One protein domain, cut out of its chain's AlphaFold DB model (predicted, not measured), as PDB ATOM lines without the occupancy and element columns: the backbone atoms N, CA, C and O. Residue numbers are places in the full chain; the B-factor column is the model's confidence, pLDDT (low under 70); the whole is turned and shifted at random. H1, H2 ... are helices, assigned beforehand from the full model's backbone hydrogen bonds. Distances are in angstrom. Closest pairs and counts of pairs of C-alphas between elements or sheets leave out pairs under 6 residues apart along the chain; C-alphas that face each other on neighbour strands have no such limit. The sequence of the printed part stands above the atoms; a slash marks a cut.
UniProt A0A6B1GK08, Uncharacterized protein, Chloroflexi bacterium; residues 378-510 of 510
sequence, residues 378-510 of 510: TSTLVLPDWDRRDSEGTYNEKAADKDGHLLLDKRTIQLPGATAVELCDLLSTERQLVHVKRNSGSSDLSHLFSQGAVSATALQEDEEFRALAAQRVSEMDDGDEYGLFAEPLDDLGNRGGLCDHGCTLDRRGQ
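AT A GLANCE: This is residues 378 to 510 of the 510 residues of an uncharacterized protein of Chloroflexi bacterium (UniProt A0A6B1GK08). Little regular structure: H2, the longest helix, and H3 make an L-shaped corner on a core of loops within residues 404 to 441, and H1 packs on another side of it. A long tail ends the chain, and its residues 487 to 497 stick out. The 133 printed residues have three named helices, H1, H2 and H3, and no named strand; the class is all helix, with 44 residues in named elements. The whole is compact, radius of gyration of the C-alphas 15.3 A, spanning 48 by 32 by 29 A.

IN THESE COORDINATES: H2, residues 442 to 461, is 28.1 A long, from C-alpha 442 at (181.706, 170.239, 219.837). H3 is residues 463 to 474, ending at (159.847, 152.162, 239.683). H1 is residues 392 to 403.

HOW THE PARTS SIT: H2 and H3 touch only at the corner, about perpendicular at 73 degrees; their closest C-alphas, Leu 459 and Arg 466, are 5.5 A apart. H1 is apart from both. Every O i to N i+4 pair is within hydrogen-bond range in H2 and H3, 7 of 8 in H1. Residues 426 to 427 pair antiparallel with 406 to 407 and 433 to 434.

THE WHOLE: The printed part has no cut. The link H1 to H2 is long, 38 residues. Confidence is under 70 at residues 403, 440 to 443 and 478 to 510.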
ATOM      1  N   THR A 378     162.036 176.451 224.559       79.38
ATOM      2  CA  THR A 378     162.963 176.339 225.685       79.38
ATOM      3  C   THR A 378     162.231 175.639 226.818       79.38
ATOM      4  O   THR A 378     161.113 176.025 227.160       79.38
ATOM      5  N   SER A 379     162.856 174.615 227.403       80.62
ATOM      6  CA  SER A 379     162.266 173.924 228.546       80.62
ATOM      7  C   SER A 379     161.987 174.915 229.677       80.62
ATOM      8  O   SER A 379     162.829 175.747 230.014       80.62
ATOM      9  N   THR A 380     160.810 174.811 230.290       80.31
ATOM     10  CA  THR A 380     160.460 175.560 231.505       80.31
ATOM     11  C   THR A 380     161.069 174.948 232.767       80.31
ATOM     12  O   THR A 380     160.884 175.493 233.856       80.31
ATOM     13  N   LEU A 381     161.787 173.826 232.639       83.44
ATOM     14  CA  LEU A 381     162.431 173.142 233.750       83.44
ATOM     15  C   LEU A 381     163.531 174.018 234.360       83.44
ATOM     16  O   LEU A 381     164.484 174.433 233.695       83.44
ATOM     17  N   VAL A 382     163.429 174.291 235.658       81.88
ATOM     18  CA  VAL A 382     164.400 175.122 236.376       81.88
ATOM     19  C   VAL A 382     165.417 174.226 237.074       81.88
ATOM     20  O   VAL A 382     165.200 173.818 238.199       81.88
ATOM     21  N   LEU A 383     166.552 173.959 236.427       85.75
ATOM     22  CA  LEU A 383     167.687 173.278 237.059       85.75
ATOM     23  C   LEU A 383     168.534 174.251 237.915       85.75
ATOM     24  O   LEU A 383     168.462 175.469 237.708       85.75
ATOM     25  N   PRO A 384     169.339 173.789 238.888       87.50
ATOM     26  CA  PRO A 384     170.282 174.651 239.603       87.50
ATOM     27  C   PRO A 384     171.417 175.170 238.705       87.50
ATOM     28  O   PRO A 384     171.707 174.614 237.651       87.50
ATOM     29  N   ASP A 385     172.099 176.230 239.144       87.19
ATOM     30  CA  ASP A 385     173.334 176.674 238.492       87.19
ATOM     31  C   ASP A 385     174.450 175.642 238.689       87.19
ATOM     32  O   ASP A 385     174.630 175.094 239.781       87.19
ATOM     33  N   TRP A 386     175.246 175.419 237.645       87.06
ATOM     34  CA  TRP A 386     176.387 174.511 237.709       87.06
ATOM     35  C   TRP A 386     177.614 175.216 238.312       87.06
ATOM     36  O   TRP A 386     178.202 176.112 237.698       87.06
ATOM     37  N   ASP A 387     178.066 174.784 239.497       86.12
ATOM     38  CA  ASP A 387     179.359 175.215 240.047       86.12
ATOM     39  C   ASP A 387     180.508 174.626 239.214       86.12
ATOM     40  O   ASP A 387     180.664 173.415 239.104       86.12
ATOM     41  N   ARG A 388     181.385 175.472 238.665       81.50
ATOM     42  CA  ARG A 388     182.506 175.061 237.794       81.50
ATOM     43  C   ARG A 388     183.423 173.983 238.399       81.50
ATOM     44  O   ARG A 388     184.181 173.368 237.638       81.50
ATOM     45  N   ARG A 389     183.403 173.807 239.726       85.31
ATOM     46  CA  ARG A 389     184.151 172.782 240.477       85.31
ATOM     47  C   ARG A 389     183.475 171.411 240.484       85.31
ATOM     48  O   ARG A 389     184.161 170.425 240.739       85.31
ATOM     49  N   ASP A 390     182.176 171.349 240.215       87.38
ATOM     50  CA  ASP A 390     181.412 170.110 240.194       87.38
ATOM     51  C   ASP A 390     181.721 169.300 238.932       87.38
ATOM     52  O   ASP A 390     181.844 169.832 237.820       87.38
ATOM     53  N   SER A 391     181.821 167.986 239.118       88.56
ATOM     54  CA  SER A 391     181.721 167.032 238.015       88.56
ATOM     55  C   SER A 391     180.269 166.929 237.527       88.56
ATOM     56  O   SER A 391     179.356 167.328 238.247       88.56
ATOM     57  N   GLU A 392     180.052 166.372 236.334       88.56
ATOM     58  CA  GLU A 392     178.708 166.116 235.776       88.56
ATOM     59  C   GLU A 392     177.830 165.312 236.743       88.56
ATOM     60  O   GLU A 392     176.756 165.769 237.114       88.56
ATOM     61  N   GLY A 393     178.351 164.208 237.290       90.69
ATOM     62  CA  GLY A 393     177.619 163.412 238.280       90.69
ATOM     63  C   GLY A 393     177.303 164.187 239.565       90.69
ATOM     64  O   GLY A 393     176.189 164.119 240.066       90.69
ATOM     65  N   THR A 394     178.250 164.988 240.069       91.44
ATOM     66  CA  THR A 394     178.021 165.825 241.264       91.44
ATOM     67  C   THR A 394     176.946 166.883 241.024       91.44
ATOM     68  O   THR A 394     176.194 167.219 241.936       91.44
ATOM     69  N   TYR A 395     176.878 167.432 239.811       92.75
ATOM     70  CA  TYR A 395     175.818 168.355 239.433       92.75
ATOM     71  C   TYR A 395     174.464 167.637 239.339       92.75
ATOM     72  O   TYR A 395     173.495 168.127 239.916       92.75
ATOM     73  N   ASN A 396     174.410 166.467 238.694       92.94
ATOM     74  CA  ASN A 396     173.186 165.671 238.553       92.94
ATOM     75  C   ASN A 396     172.604 165.293 239.928       92.94
ATOM     76  O   ASN A 396     171.415 165.490 240.158       92.94
ATOM     77  N   GLU A 397     173.441 164.869 240.881       91.88
ATOM     78  CA  GLU A 397     173.028 164.609 242.272       91.88
ATOM     79  C   GLU A 397     172.371 165.839 242.924       91.88
ATOM     80  O   GLU A 397     171.279 165.751 243.482       91.88
ATOM     81  N   LYS A 398     172.992 167.020 242.801       89.94
ATOM     82  CA  LYS A 398     172.442 168.267 243.363       89.94
ATOM     83  C   LYS A 398     171.150 168.712 242.677       89.94
ATOM     84  O   LYS A 398     170.289 169.298 243.330       89.94
ATOM     85  N   ALA A 399     171.046 168.502 241.366       89.50
ATOM     86  CA  ALA A 399     169.860 168.838 240.587       89.50
ATOM     87  C   ALA A 399     168.675 167.930 240.938       89.50
ATOM     88  O   ALA A 399     167.559 168.426 241.072       89.50
ATOM     89  N   ALA A 400     168.929 166.641 241.170       89.19
ATOM     90  CA  ALA A 400     167.933 165.697 241.662       89.19
ATOM     91  C   ALA A 400     167.388 166.095 243.044       89.19
ATOM     92  O   ALA A 400     166.180 166.244 243.217       89.19
ATOM     93  N   ASP A 401     168.277 166.369 244.005       84.81
ATOM     94  CA  ASP A 401     167.893 166.675 245.390       84.81
ATOM     95  C   ASP A 401     167.077 167.970 245.537       84.81
ATOM     96  O   ASP A 401     166.252 168.099 246.445       84.81
ATOM     97  N   LYS A 402     167.334 168.968 244.687       76.69
ATOM     98  CA  LYS A 402     166.751 170.306 244.839       76.69
ATOM     99  C   LYS A 402     165.296 170.381 244.381       76.69
ATOM    100  O   LYS A 402     164.491 171.022 245.053       76.69
ATOM    101  N   ASP A 403     164.989 169.741 243.259       69.81
ATOM    102  CA  ASP A 403     163.697 169.853 242.571       69.81
ATOM    103  C   ASP A 403     162.930 168.517 242.564       69.81
ATOM    104  O   ASP A 403     161.939 168.342 241.855       69.81
ATOM    105  N   GLY A 404     163.396 167.573 243.387       77.12
ATOM    106  CA  GLY A 404     162.788 166.268 243.612       77.12
ATOM    107  C   GLY A 404     162.977 165.280 242.470       77.12
ATOM    108  O   GLY A 404     162.484 164.168 242.612       77.12
ATOM    109  N   HIS A 405     163.656 165.658 241.376       87.25
ATOM    110  CA  HIS A 405     163.838 164.843 240.173       87.25
ATOM    111  C   HIS A 405     164.504 163.501 240.470       87.25
ATOM    112  O   HIS A 405     165.379 163.390 241.329       87.25
ATOM    113  N   LEU A 406     164.146 162.486 239.691       89.44
ATOM    114  CA  LEU A 406     164.733 161.168 239.828       89.44
ATOM    115  C   LEU A 406     166.109 161.122 239.146       89.44
ATOM    116  O   LEU A 406     166.220 161.344 237.939       89.44
ATOM    117  N   LEU A 407     167.155 160.821 239.921       92.25
ATOM    118  CA  LEU A 407     168.529 160.694 239.425       92.25
ATOM    119  C   LEU A 407     168.732 159.363 238.694       92.25
ATOM    120  O   LEU A 407     168.790 158.309 239.324       92.25
ATOM    121  N   LEU A 408     168.916 159.415 237.378       90.88
ATOM    122  CA  LEU A 408     169.156 158.254 236.517       90.88
ATOM    123  C   LEU A 408     170.553 158.242 235.870       90.88
ATOM    124  O   LEU A 408     170.864 157.303 235.138       90.88
ATOM    125  N   ASP A 409     171.422 159.197 236.218       90.38
ATOM    126  CA  ASP A 409     172.845 159.225 235.843       90.38
ATOM    127  C   ASP A 409     173.503 157.843 236.027       90.38
ATOM    128  O   ASP A 409     173.479 157.240 237.109       90.38
ATOM    129  N   LYS A 410     174.083 157.317 234.944       87.12
ATOM    130  CA  LYS A 410     174.743 156.003 234.821       87.12
ATOM    131  C   LYS A 410     173.835 154.799 235.080       87.12
ATOM    132  O   LYS A 410     174.324 153.672 235.221       87.12
ATOM    133  N   ARG A 411     172.511 154.976 235.121       88.38
ATOM    134  CA  ARG A 411     171.525 153.892 235.280       88.38
ATOM    135  C   ARG A 411     171.091 153.356 233.927       88.38
ATOM    136  O   ARG A 411     169.921 153.389 233.562       88.38
ATOM    137  N   THR A 412     172.038 152.773 233.205       90.94
ATOM    138  CA  THR A 412     171.794 152.245 231.862       90.94
ATOM    139  C   THR A 412     170.836 151.054 231.850       90.94
ATOM    140  O   THR A 412     170.852 150.201 232.748       90.94
ATOM    141  N   ILE A 413     170.041 150.957 230.795       90.44
ATOM    142  CA  ILE A 413     169.197 149.816 230.460       90.44
ATOM    143  C   ILE A 413     169.941 148.988 229.419       90.44
ATOM    144  O   ILE A 413     170.423 149.501 228.412       90.44
ATOM    145  N   GLN A 414     170.070 147.697 229.691       90.19
ATOM    146  CA  GLN A 414     170.857 146.781 228.885       90.19
ATOM    147  C   GLN A 414     169.941 145.675 228.381       90.19
ATOM    148  O   GLN A 414     169.580 144.778 229.142       90.19
ATOM    149  N   LEU A 415     169.599 145.729 227.096       86.31
ATOM    150  CA  LEU A 415     168.914 144.625 226.434       86.31
ATOM    151  C   LEU A 415     169.908 143.503 226.104       86.31
ATOM    152  O   LEU A 415     171.089 143.784 225.849       86.31
ATOM    153  N   PRO A 416     169.475 142.233 226.085       80.38
ATOM    154  CA  PRO A 416     170.325 141.126 225.665       80.38
ATOM    155  C   PRO A 416     170.904 141.361 224.260       80.38
ATOM    156  O   PRO A 416     170.179 141.437 223.276       80.38
ATOM    157  N   GLY A 417     172.231 141.473 224.157       76.75
ATOM    158  CA  GLY A 417     172.923 141.657 222.873       76.75
ATOM    159  C   GLY A 417     172.940 143.086 222.313       76.75
ATOM    160  O   GLY A 417     173.556 143.298 221.271       76.75
ATOM    161  N   ALA A 418     172.331 144.064 222.990       81.00
ATOM    162  CA  ALA A 418     172.464 145.483 222.652       81.00
ATOM    163  C   ALA A 418     173.642 146.131 223.403       81.00
ATOM    164  O   ALA A 418     174.300 145.493 224.222       81.00
ATOM    165  N   THR A 419     173.920 147.408 223.152       83.19
ATOM    166  CA  THR A 419     174.777 148.204 224.052       83.19
ATOM    167  C   THR A 419     173.908 148.791 225.159       83.19
ATOM    168  O   THR A 419     172.728 149.046 224.930       83.19
ATOM    169  N   ALA A 420     174.465 148.996 226.352       89.75
ATOM    170  CA  ALA A 420     173.752 149.656 227.435       89.75
ATOM    171  C   ALA A 420     173.372 151.078 227.000       89.75
ATOM    172  O   ALA A 420     174.241 151.842 226.578       89.75
ATOM    173  N   VAL A 421     172.094 151.427 227.105       90.81
ATOM    174  CA  VAL A 421     171.592 152.762 226.773       90.81
ATOM    175  C   VAL A 421     171.206 153.468 228.060       90.81
ATOM    176  O   VAL A 421     170.484 152.929 228.897       90.81
ATOM    177  N   GLU A 422     171.702 154.682 228.231       91.81
ATOM    178  CA  GLU A 422     171.288 155.580 229.301       91.81
ATOM    179  C   GLU A 422     169.969 156.253 228.920       91.81
ATOM    180  O   GLU A 422     169.868 156.864 227.859       91.81
ATOM    181  N   LEU A 423     168.942 156.096 229.759       91.69
ATOM    182  CA  LEU A 423     167.612 156.646 229.491       91.69
ATOM    183  C   LEU A 423     167.642 158.185 229.479       91.69
ATOM    184  O   LEU A 423     167.172 158.817 228.529       91.69
ATOM    185  N   CYS A 424     168.208 158.750 230.543       93.00
ATOM    186  CA  CYS A 424     168.440 160.166 230.821       93.00
ATOM    187  C   CYS A 424     169.272 160.281 232.108       93.00
ATOM    188  O   CYS A 424     169.337 159.318 232.873       93.00
ATOM    189  N   ASP A 425     169.815 161.462 232.393       93.62
ATOM    190  CA  ASP A 425     170.493 161.746 233.662       93.62
ATOM    191  C   ASP A 425     169.507 162.099 234.776       93.62
ATOM    192  O   ASP A 425     169.677 161.682 235.924       93.62
ATOM    193  N   LEU A 426     168.460 162.858 234.437       92.38
ATOM    194  CA  LEU A 426     167.395 163.266 235.353       92.38
ATOM    195  C   LEU A 426     166.035 163.033 234.695       92.38
ATOM    196  O   LEU A 426     165.822 163.407 233.540       92.38
ATOM    197  N   LEU A 427     165.101 162.465 235.450       91.00
ATOM    198  CA  LEU A 427     163.692 162.386 235.075       91.00
ATOM    199  C   LEU A 427     162.893 163.352 235.954       91.00
ATOM    200  O   LEU A 427     162.894 163.228 237.180       91.00
ATOM    201  N   SER A 428     162.227 164.330 235.334       87.38
ATOM    202  CA  SER A 428     161.389 165.290 236.064       87.38
ATOM    203  C   SER A 428     160.035 164.691 236.456       87.38
ATOM    204  O   SER A 428     159.586 163.704 235.868       87.38
ATOM    205  N   THR A 429     159.355 165.289 237.441       80.19
ATOM    206  CA  THR A 429     157.995 164.885 237.864       80.19
ATOM    207  C   THR A 429     156.974 165.031 236.733       80.19
ATOM    208  O   THR A 429     155.996 164.294 236.660       80.19
ATOM    209  N   GLU A 430     157.234 165.942 235.791       79.50
ATOM    210  CA  GLU A 430     156.456 166.125 234.561       79.50
ATOM    211  C   GLU A 430     156.853 165.136 233.448       79.50
ATOM    212  O   GLU A 430     156.421 165.274 232.306       79.50
ATOM    213  N   ARG A 431     157.654 164.114 233.779       83.94
ATOM    214  CA  ARG A 431     158.116 163.041 232.882       83.94
ATOM    215  C   ARG A 431     158.997 163.534 231.734       83.94
ATOM    216  O   ARG A 431     159.018 162.936 230.658       83.94
ATOM    217  N   GLN A 432     159.744 164.611 231.961       87.25
ATOM    218  CA  GLN A 432     160.746 165.082 231.009       87.25
ATOM    219  C   GLN A 432     162.050 164.315 231.223       87.25
ATOM    220  O   GLN A 432     162.538 164.204 232.348       87.25
ATOM    221  N   LEU A 433     162.612 163.808 230.129       91.00
ATOM    222  CA  LEU A 433     163.896 163.115 230.100       91.00
ATOM    223  C   LEU A 433     165.003 164.134 229.847       91.00
ATOM    224  O   LEU A 433     165.055 164.743 228.778       91.00
ATOM    225  N   VAL A 434     165.879 164.332 230.826       91.56
ATOM    226  CA  VAL A 434     166.918 165.362 230.778       91.56
ATOM    227  C   VAL A 434     168.284 164.704 230.699       91.56
ATOM    228  O   VAL A 434     168.661 163.932 231.577       91.56
ATOM    229  N   HIS A 435     169.037 165.049 229.660       92.50
ATOM    230  CA  HIS A 435     170.462 164.743 229.561       92.50
ATOM    231  C   HIS A 435     171.262 166.015 229.832       92.50
ATOM    232  O   HIS A 435     170.911 167.102 229.364       92.50
ATOM    233  N   VAL A 436     172.332 165.886 230.596       90.69
ATOM    234  CA  VAL A 436     173.135 166.975 231.126       90.69
ATOM    235  C   VAL A 436     174.570 166.785 230.670       90.69
ATOM    236  O   VAL A 436     175.225 165.793 230.976       90.69
ATOM    237  N   LYS A 437     175.104 167.793 229.979       88.81
ATOM    238  CA  LYS A 437     176.515 167.816 229.597       88.81
ATOM    239  C   LYS A 437     177.162 169.132 229.949       88.81
ATOM    240  O   LYS A 437     176.591 170.206 229.746       88.81
ATOM    241  N   ARG A 438     178.411 169.058 230.401       82.81
ATOM    242  CA  ARG A 438     179.258 170.243 230.489       82.81
ATOM    243  C   ARG A 438     179.645 170.685 229.077       82.81
ATOM    244  O   ARG A 438     180.231 169.917 228.324       82.81
ATOM    245  N   ASN A 439     179.349 171.933 228.727       73.50
ATOM    246  CA  ASN A 439     179.736 172.502 227.437       73.50
ATOM    247  C   ASN A 439     181.250 172.804 227.407       73.50
ATOM    248  O   ASN A 439     181.666 173.914 227.748       73.50
ATOM    249  N   SER A 440     182.069 171.811 227.044       65.38
ATOM    250  CA  SER A 440     183.525 171.953 226.858       65.38
ATOM    251  C   SER A 440     183.990 171.885 225.399       65.38
ATOM    252  O   SER A 440     185.162 172.156 225.142       65.38
ATOM    253  N   GLY A 441     183.098 171.601 224.445       65.19
ATOM    254  CA  GLY A 441     183.419 171.569 223.016       65.19
ATOM    255  C   GLY A 441     182.335 170.913 222.154       65.19
ATOM    256  O   GLY A 441     181.313 170.444 222.657       65.19
ATOM    257  N   SER A 442     182.576 170.872 220.841       60.66
ATOM    258  CA  SER A 442     181.706 170.239 219.837       60.66
ATOM    259  C   SER A 442     181.504 168.743 220.100       60.66
ATOM    260  O   SER A 442     180.380 168.253 220.003       60.66
ATOM    261  N   SER A 443     182.561 168.038 220.520       61.97
ATOM    262  CA  SER A 443     182.513 166.613 220.865       61.97
ATOM    263  C   SER A 443     181.494 166.312 221.965       61.97
ATOM    264  O   SER A 443     180.687 165.396 221.822       61.97
ATOM    265  N   ASP A 444     181.478 167.106 223.037       73.56
ATOM    266  CA  ASP A 444     180.574 166.895 224.172       73.56
ATOM    267  C   ASP A 444     179.111 167.104 223.778       73.56
ATOM    268  O   ASP A 444     178.239 166.335 224.182       73.56
ATOM    269  N   LEU A 445     178.844 168.100 222.929       78.19
ATOM    270  CA  LEU A 445     177.509 168.342 222.385       78.19
ATOM    271  C   LEU A 445     177.066 167.212 221.447       78.19
ATOM    272  O   LEU A 445     175.929 166.758 221.542       78.19
ATOM    273  N   SER A 446     177.949 166.711 220.575       70.88
ATOM    274  CA  SER A 446     177.636 165.548 219.732       70.88
ATOM    275  C   SER A 446     177.299 164.313 220.569       70.88
ATOM    276  O   SER A 446     176.356 163.597 220.233       70.88
ATOM    277  N   HIS A 447     178.013 164.080 221.673       77.75
ATOM    278  CA  HIS A 447     177.689 162.999 222.605       77.75
ATOM    279  C   HIS A 447     176.324 163.204 223.271       77.75
ATOM    280  O   HIS A 447     175.515 162.280 223.244       77.75
ATOM    281  N   LEU A 448     176.037 164.412 223.770       87.62
ATOM    282  CA  LEU A 448     174.755 164.763 224.392       87.62
ATOM    283  C   LEU A 448     173.566 164.515 223.451       87.62
ATOM    284  O   LEU A 448     172.602 163.840 223.813       87.62
ATOM    285  N   PHE A 449     173.638 165.019 222.215       85.00
ATOM    286  CA  PHE A 449     172.581 164.801 221.224       85.00
ATOM    287  C   PHE A 449     172.442 163.327 220.848       85.00
ATOM    288  O   PHE A 449     171.328 162.857 220.623       85.00
ATOM    289  N   SER A 450     173.554 162.590 220.799       81.75
ATOM    290  CA  SER A 450     173.527 161.154 220.511       81.75
ATOM    291  C   SER A 450     172.857 160.370 221.638       81.75
ATOM    292  O   SER A 450     172.043 159.500 221.348       81.75
ATOM    293  N   GLN A 451     173.143 160.691 222.905       86.50
ATOM    294  CA  GLN A 451     172.483 160.077 224.064       86.50
ATOM    295  C   GLN A 451     170.969 160.308 224.016       86.50
ATOM    296  O   GLN A 451     170.203 159.347 224.086       86.50
ATOM    297  N   GLY A 452     170.544 161.559 223.799       89.56
ATOM    298  CA  GLY A 452     169.128 161.912 223.683       89.56
ATOM    299  C   GLY A 452     168.425 161.224 222.511       89.56
ATOM    300  O   GLY A 452     167.342 160.672 222.680       89.56
ATOM    301  N   ALA A 453     169.047 161.209 221.328       86.69
ATOM    302  CA  ALA A 453     168.479 160.559 220.150       86.69
ATOM    303  C   ALA A 453     168.357 159.040 220.336       86.69
ATOM    304  O   ALA A 453     167.295 158.481 220.085       86.69
ATOM    305  N   VAL A 454     169.415 158.373 220.817       87.12
ATOM    306  CA  VAL A 454     169.411 156.917 221.027       87.12
ATOM    307  C   VAL A 454     168.366 156.518 222.064       87.12
ATOM    308  O   VAL A 454     167.632 155.557 221.834       87.12
ATOM    309  N   SER A 455     168.262 157.246 223.182       90.19
ATOM    310  CA  SER A 455     167.289 156.904 224.220       90.19
ATOM    311  C   SER A 455     165.848 157.170 223.777       90.19
ATOM    312  O   SER A 455     164.982 156.326 224.005       90.19
ATOM    313  N   ALA A 456     165.592 158.268 223.057       88.75
ATOM    314  CA  ALA A 456     164.279 158.556 222.482       88.75
ATOM    315  C   ALA A 456     163.857 157.508 221.438       88.75
ATOM    316  O   ALA A 456     162.733 157.010 221.494       88.75
ATOM    317  N   THR A 457     164.756 157.123 220.527       84.50
ATOM    318  CA  THR A 457     164.490 156.069 219.536       84.50
ATOM    319  C   THR A 457     164.225 154.727 220.215       84.50
ATOM    320  O   THR A 457     163.231 154.081 219.897       84.50
ATOM    321  N   ALA A 458     165.042 154.329 221.198       86.75
ATOM    322  CA  ALA A 458     164.838 153.081 221.936       86.75
ATOM    323  C   ALA A 458     163.482 153.059 222.662       86.75
ATOM    324  O   ALA A 458     162.763 152.064 222.603       86.75
ATOM    325  N   LEU A 459     163.081 154.172 223.283       88.38
ATOM    326  CA  LEU A 459     161.752 154.308 223.884       88.38
ATOM    327  C   LEU A 459     160.619 154.226 222.858       88.38
ATOM    328  O   LEU A 459     159.557 153.687 223.167       88.38
ATOM    329  N   GLN A 460     160.806 154.767 221.656       85.38
ATOM    330  CA  GLN A 460     159.775 154.775 220.623       85.38
ATOM    331  C   GLN A 460     159.620 153.405 219.948       85.38
ATOM    332  O   GLN A 460     158.497 152.955 219.705       85.38
ATOM    333  N   GLU A 461     160.726 152.720 219.675       84.12
ATOM    334  CA  GLU A 461     160.755 151.547 218.797       84.12
ATOM    335  C   GLU A 461     160.781 150.207 219.547       84.12
ATOM    336  O   GLU A 461     160.271 149.221 219.015       84.12
ATOM    337  N   ASP A 462     161.296 150.152 220.783       85.06
ATOM    338  CA  ASP A 462     161.553 148.893 221.496       85.06
ATOM    339  C   ASP A 462     160.663 148.722 222.745       85.06
ATOM    340  O   ASP A 462     160.724 149.472 223.722       85.06
ATOM    341  N   GLU A 463     159.795 147.708 222.710       87.50
ATOM    342  CA  GLU A 463     158.864 147.398 223.799       87.50
ATOM    343  C   GLU A 463     159.559 146.838 225.047       87.50
ATOM    344  O   GLU A 463     159.183 147.199 226.165       87.50
ATOM    345  N   GLU A 464     160.590 146.006 224.879       89.12
ATOM    346  CA  GLU A 464     161.353 145.449 225.997       89.12
ATOM    347  C   GLU A 464     162.168 146.554 226.676       89.12
ATOM    348  O   GLU A 464     162.209 146.635 227.907       89.12
ATOM    349  N   PHE A 465     162.740 147.467 225.883       89.88
ATOM    350  CA  PHE A 465     163.412 148.653 226.403       89.88
ATOM    351  C   PHE A 465     162.475 149.493 227.269       89.88
ATOM    352  O   PHE A 465     162.838 149.850 228.390       89.88
ATOM    353  N   ARG A 466     161.254 149.772 226.785       89.81
ATOM    354  CA  ARG A 466     160.237 150.507 227.553       89.81
ATOM    355  C   ARG A 466     159.887 149.806 228.862       89.81
ATOM    356  O   ARG A 466     159.808 150.472 229.891       89.81
ATOM    357  N   ALA A 467     159.704 148.486 228.846       86.69
ATOM    358  CA  ALA A 467     159.377 147.722 230.048       86.69
ATOM    359  C   ALA A 467     160.503 147.788 231.094       86.69
ATOM    360  O   ALA A 467     160.246 148.052 232.270       86.69
ATOM    361  N   LEU A 468     161.758 147.617 230.668       89.12
ATOM    362  CA  LEU A 468     162.919 147.733 231.554       89.12
ATOM    363  C   LEU A 468     163.148 149.170 232.036       89.12
ATOM    364  O   LEU A 468     163.572 149.366 233.175       89.12
ATOM    365  N   ALA A 469     162.860 150.171 231.199       89.19
ATOM    366  CA  ALA A 469     162.886 151.577 231.588       89.19
ATOM    367  C   ALA A 469     161.872 151.860 232.697       89.19
ATOM    368  O   ALA A 469     162.235 152.433 233.723       89.19
ATOM    369  N   ALA A 470     160.631 151.399 232.519       86.25
ATOM    370  CA  ALA A 470     159.572 151.529 233.512       86.25
ATOM    371  C   ALA A 470     159.972 150.856 234.830       86.25
ATOM    372  O   ALA A 470     159.917 151.481 235.884       86.25
ATOM    373  N   GLN A 471     160.472 149.617 234.759       86.19
ATOM    374  CA  GLN A 471     160.950 148.889 235.932       86.19
ATOM    375  C   GLN A 471     162.072 149.644 236.651       86.19
ATOM    376  O   GLN A 471     162.028 149.790 237.870       86.19
ATOM    377  N   ARG A 472     163.074 150.140 235.912       87.19
ATOM    378  CA  ARG A 472     164.199 150.878 236.496       87.19
ATOM    379  C   ARG A 472     163.736 152.131 237.231       87.19
ATOM    380  O   ARG A 472     164.283 152.450 238.278       87.19
ATOM    381  N   VAL A 473     162.759 152.832 236.668       87.31
ATOM    382  CA  VAL A 473     162.185 154.040 237.264       87.31
ATOM    383  C   VAL A 473     161.425 153.678 238.537       87.31
ATOM    384  O   VAL A 473     161.702 154.264 239.578       87.31
ATOM    385  N   SER A 474     160.575 152.648 238.502       83.44
ATOM    386  CA  SER A 474     159.847 152.162 239.683       83.44
ATOM    387  C   SER A 474     160.757 151.637 240.800       83.44
ATOM    388  O   SER A 474     160.418 151.755 241.968       83.44
ATOM    389  N   GLU A 475     161.921 151.064 240.480       83.25
ATOM    390  CA  GLU A 475     162.911 150.633 241.485       83.25
ATOM    391  C   GLU A 475     163.549 151.806 242.244       83.25
ATOM    392  O   GLU A 475     164.121 151.602 243.316       83.25
ATOM    393  N   MET A 476     163.505 153.009 241.672       78.81
ATOM    394  CA  MET A 476     164.149 154.202 242.219       78.81
ATOM    395  C   MET A 476     163.146 155.228 242.762       78.81
ATOM    396  O   MET A 476     163.553 156.163 243.449       78.81
ATOM    397  N   ASP A 477     161.857 155.046 242.479       75.81
ATOM    398  CA  ASP A 477     160.760 155.898 242.919       75.81
ATOM    399  C   ASP A 477     160.023 155.271 244.115       75.81
ATOM    400  O   ASP A 477     159.164 154.405 243.959       75.81
ATOM    401  N   ASP A 478     160.343 155.728 245.330       61.88
ATOM    402  CA  ASP A 478     159.716 155.263 246.579       61.88
ATOM    403  C   ASP A 478     158.227 155.691 246.720       61.88
ATOM    404  O   ASP A 478     157.570 155.301 247.693       61.88
ATOM    405  N   GLY A 479     157.681 156.493 245.786       60.22
ATOM    406  CA  GLY A 479     156.358 157.128 245.884       60.22
ATOM    407  C   GLY A 479     155.386 156.915 244.713       60.22
ATOM    408  O   GLY A 479     154.251 157.386 244.815       60.22
ATOM    409  N   ASP A 480     155.781 156.207 243.648       58.31
ATOM    410  CA  ASP A 480     154.994 156.006 242.408       58.31
ATOM    411  C   ASP A 480     154.633 157.333 241.680       58.31
ATOM    412  O   ASP A 480     153.682 157.417 240.896       58.31
ATOM    413  N   GLU A 481     155.390 158.401 241.950       59.25
ATOM    414  CA  GLU A 481     155.190 159.763 241.434       59.25
ATOM    415  C   GLU A 481     155.716 159.923 239.988       59.25
ATOM    416  O   GLU A 481     155.235 160.763 239.223       59.25
ATOM    417  N   TYR A 482     156.645 159.055 239.579       59.00
ATOM    418  CA  TYR A 482     157.384 159.098 238.315       59.00
ATOM    419  C   TYR A 482     156.938 158.068 237.284       59.00
ATOM    420  O   TYR A 482     157.578 157.969 236.236       59.00
ATOM    421  N   GLY A 483     155.853 157.327 237.548       58.88
ATOM    422  CA  GLY A 483     155.355 156.231 236.713       58.88
ATOM    423  C   GLY A 483     155.391 156.538 235.211       58.88
ATOM    424  O   GLY A 483     154.462 157.126 234.645       58.88
ATOM    425  N   LEU A 484     156.473 156.120 234.555       58.69
ATOM    426  CA  LEU A 484     156.594 156.086 233.108       58.69
ATOM    427  C   LEU A 484     155.668 154.954 232.656       58.69
ATOM    428  O   LEU A 484     155.826 153.817 233.087       58.69
ATOM    429  N   PHE A 485     154.680 155.277 231.816       56.34
ATOM    430  CA  PHE A 485     153.697 154.325 231.269       56.34
ATOM    431  C   PHE A 485     152.614 153.816 232.247       56.34
ATOM    432  O   PHE A 485     152.215 152.661 232.174       56.34
ATOM    433  N   ALA A 486     152.073 154.674 233.123       43.72
ATOM    434  CA  ALA A 486     151.042 154.321 234.121       43.72
ATOM    435  C   ALA A 486     149.674 153.794 233.593       43.72
ATOM    436  O   ALA A 486     148.743 153.648 234.386       43.72
ATOM    437  N   GLU A 487     149.516 153.490 232.299       40.84
ATOM    438  CA  GLU A 487     148.334 152.784 231.784       40.84
ATOM    439  C   GLU A 487     148.686 151.347 231.355       40.84
ATOM    440  O   GLU A 487     149.712 151.142 230.702       40.84
ATOM    441  N   PRO A 488     147.856 150.335 231.688       36.16
ATOM    442  CA  PRO A 488     148.073 148.960 231.247       36.16
ATOM    443  C   PRO A 488     148.120 148.867 229.716       36.16
ATOM    444  O   PRO A 488     147.246 149.386 229.023       36.16
ATOM    445  N   LEU A 489     149.116 148.145 229.201       44.09
ATOM    446  CA  LEU A 489     149.473 148.007 227.780       44.09
ATOM    447  C   LEU A 489     148.422 147.335 226.867       44.09
ATOM    448  O   LEU A 489     148.684 147.156 225.680       44.09
ATOM    449  N   ASP A 490     147.224 147.019 227.357       38.84
ATOM    450  CA  ASP A 490     146.201 146.319 226.567       38.84
ATOM    451  C   ASP A 490     145.355 147.243 225.661       38.84
ATOM    452  O   ASP A 490     144.626 146.733 224.810       38.84
ATOM    453  N   ASP A 491     145.463 148.577 225.776       36.38
ATOM    454  CA  ASP A 491     144.625 149.528 225.005       36.38
ATOM    455  C   ASP A 491     145.416 150.541 224.136       36.38
ATOM    456  O   ASP A 491     144.838 151.412 223.485       36.38
ATOM    457  N   LEU A 492     146.749 150.406 224.041       41.00
ATOM    458  CA  LEU A 492     147.602 151.223 223.147       41.00
ATOM    459  C   LEU A 492     147.750 150.644 221.731       41.00
ATOM    460  O   LEU A 492     148.483 151.177 220.893       41.00
ATOM    461  N   GLY A 493     146.984 149.602 221.415       34.88
ATOM    462  CA  GLY A 493     146.699 149.255 220.035       34.88
ATOM    463  C   GLY A 493     145.908 150.390 219.386       34.88
ATOM    464  O   GLY A 493     144.688 150.426 219.501       34.88
ATOM    465  N   ASN A 494     146.603 151.264 218.645       34.66
ATOM    466  CA  ASN A 494     146.059 152.168 217.616       34.66
ATOM    467  C   ASN A 494     145.910 153.675 217.944       34.66
ATOM    468  O   ASN A 494     145.110 154.357 217.297       34.66
ATOM    469  N   ARG A 495     146.704 154.257 218.858       31.88
ATOM    470  CA  ARG A 495     146.871 155.729 218.923       31.88
ATOM    471  C   ARG A 495     148.343 156.137 218.954       31.88
ATOM    472  O   ARG A 495     148.989 156.106 219.993       31.88
ATOM    473  N   GLY A 496     148.859 156.563 217.802       32.31
ATOM    474  CA  GLY A 496     150.165 157.214 217.677       32.31
ATOM    475  C   GLY A 496     150.158 158.624 218.271       32.31
ATOM    476  O   GLY A 496     150.073 159.589 217.524       32.31
ATOM    477  N   GLY A 497     150.202 158.733 219.601       30.92
ATOM    478  CA  GLY A 497     150.116 160.013 220.322       30.92
ATOM    479  C   GLY A 497     151.182 160.234 221.399       30.92
ATOM    480  O   GLY A 497     151.001 161.096 222.247       30.92
ATOM    481  N   LEU A 498     152.272 159.461 221.414       37.81
ATOM    482  CA  LEU A 498     153.284 159.529 222.485       37.81
ATOM    483  C   LEU A 498     154.461 160.483 222.204       37.81
ATOM    484  O   LEU A 498     155.339 160.615 223.049       37.81
ATOM    485  N   CYS A 499     154.467 161.194 221.072       37.69
ATOM    486  CA  CYS A 499     155.526 162.154 220.722       37.69
ATOM    487  C   CYS A 499     154.987 163.532 220.295       37.69
ATOM    488  O   CYS A 499     155.596 164.194 219.461       37.69
ATOM    489  N   ASP A 500     153.861 163.985 220.856       30.98
ATOM    490  CA  ASP A 500     153.328 165.336 220.585       30.98
ATOM    491  C   ASP A 500     154.047 166.450 221.378       30.98
ATOM    492  O   ASP A 500     153.675 167.621 221.293       30.98
ATOM    493  N   HIS A 501     155.082 166.123 222.160       41.97
ATOM    494  CA  HIS A 501     155.914 167.108 222.856       41.97
ATOM    495  C   HIS A 501     157.322 167.067 222.269       41.97
ATOM    496  O   HIS A 501     158.027 166.063 222.356       41.97
ATOM    497  N   GLY A 502     157.671 168.148 221.571       43.41
ATOM    498  CA  GLY A 502     158.924 168.280 220.840       43.41
ATOM    499  C   GLY A 502     160.154 168.241 221.747       43.41
ATOM    500  O   GLY A 502     160.077 168.417 222.962       43.41
ATOM    501  N   CYS A 503     161.318 168.028 221.137       40.72
ATOM    502  CA  CYS A 503     162.594 168.202 221.822       40.72
ATOM    503  C   CYS A 503     162.779 169.677 222.202       40.72
ATOM    504  O   CYS A 503     162.552 170.562 221.379       40.72
ATOM    505  N   THR A 504     163.227 169.931 223.427       41.59
ATOM    506  CA  THR A 504     163.564 171.270 223.920       41.59
ATOM    507  C   THR A 504     165.071 171.352 224.156       41.59
ATOM    508  O   THR A 504     165.704 170.356 224.509       41.59
ATOM    509  N   LEU A 505     165.673 172.520 223.924       40.03
ATOM    510  CA  LEU A 505     167.095 172.763 224.178       40.03
ATOM    511  C   LEU A 505     167.221 173.966 225.116       40.03
ATOM    512  O   LEU A 505     166.777 175.059 224.774       40.03
ATOM    513  N   ASP A 506     167.826 173.774 226.288       45.78
ATOM    514  CA  ASP A 506     168.163 174.864 227.211       45.78
ATOM    515  C   ASP A 506     169.685 175.060 227.233       45.78
ATOM    516  O   ASP A 506     170.445 174.184 227.652       45.78
ATOM    517  N   ARG A 507     170.142 176.214 226.740       40.59
ATOM    518  CA  ARG A 507     171.557 176.590 226.702       40.59
ATOM    519  C   ARG A 507     171.808 177.656 227.764       40.59
ATOM    520  O   ARG A 507     171.705 178.850 227.493       40.59
ATOM    521  N   ARG A 508     172.181 177.237 228.973       44.50
ATOM    522  CA  ARG A 508     172.543 178.169 230.053       44.50
ATOM    523  C   ARG A 508     173.981 178.647 229.881       44.50
ATOM    524  O   ARG A 508     174.928 177.907 230.130       44.50
ATOM    525  N   GLY A 509     174.138 179.873 229.389       31.39
ATOM    526  CA  GLY A 509     175.433 180.539 229.259       31.39
ATOM    527  C   GLY A 509     175.861 181.258 230.541       31.39
ATOM    528  O   GLY A 509     175.037 181.877 231.213       31.39
ATOM    529  N   GLN A 510     177.165 181.220 230.828       29.77
ATOM    530  CA  GLN A 510     177.892 182.338 231.437       29.77
ATOM    531  C   GLN A 510     178.827 182.936 230.398       29.77
ATOM    532  O   GLN A 510     179.498 182.131 229.708       29.77
TER     533      GLN A 510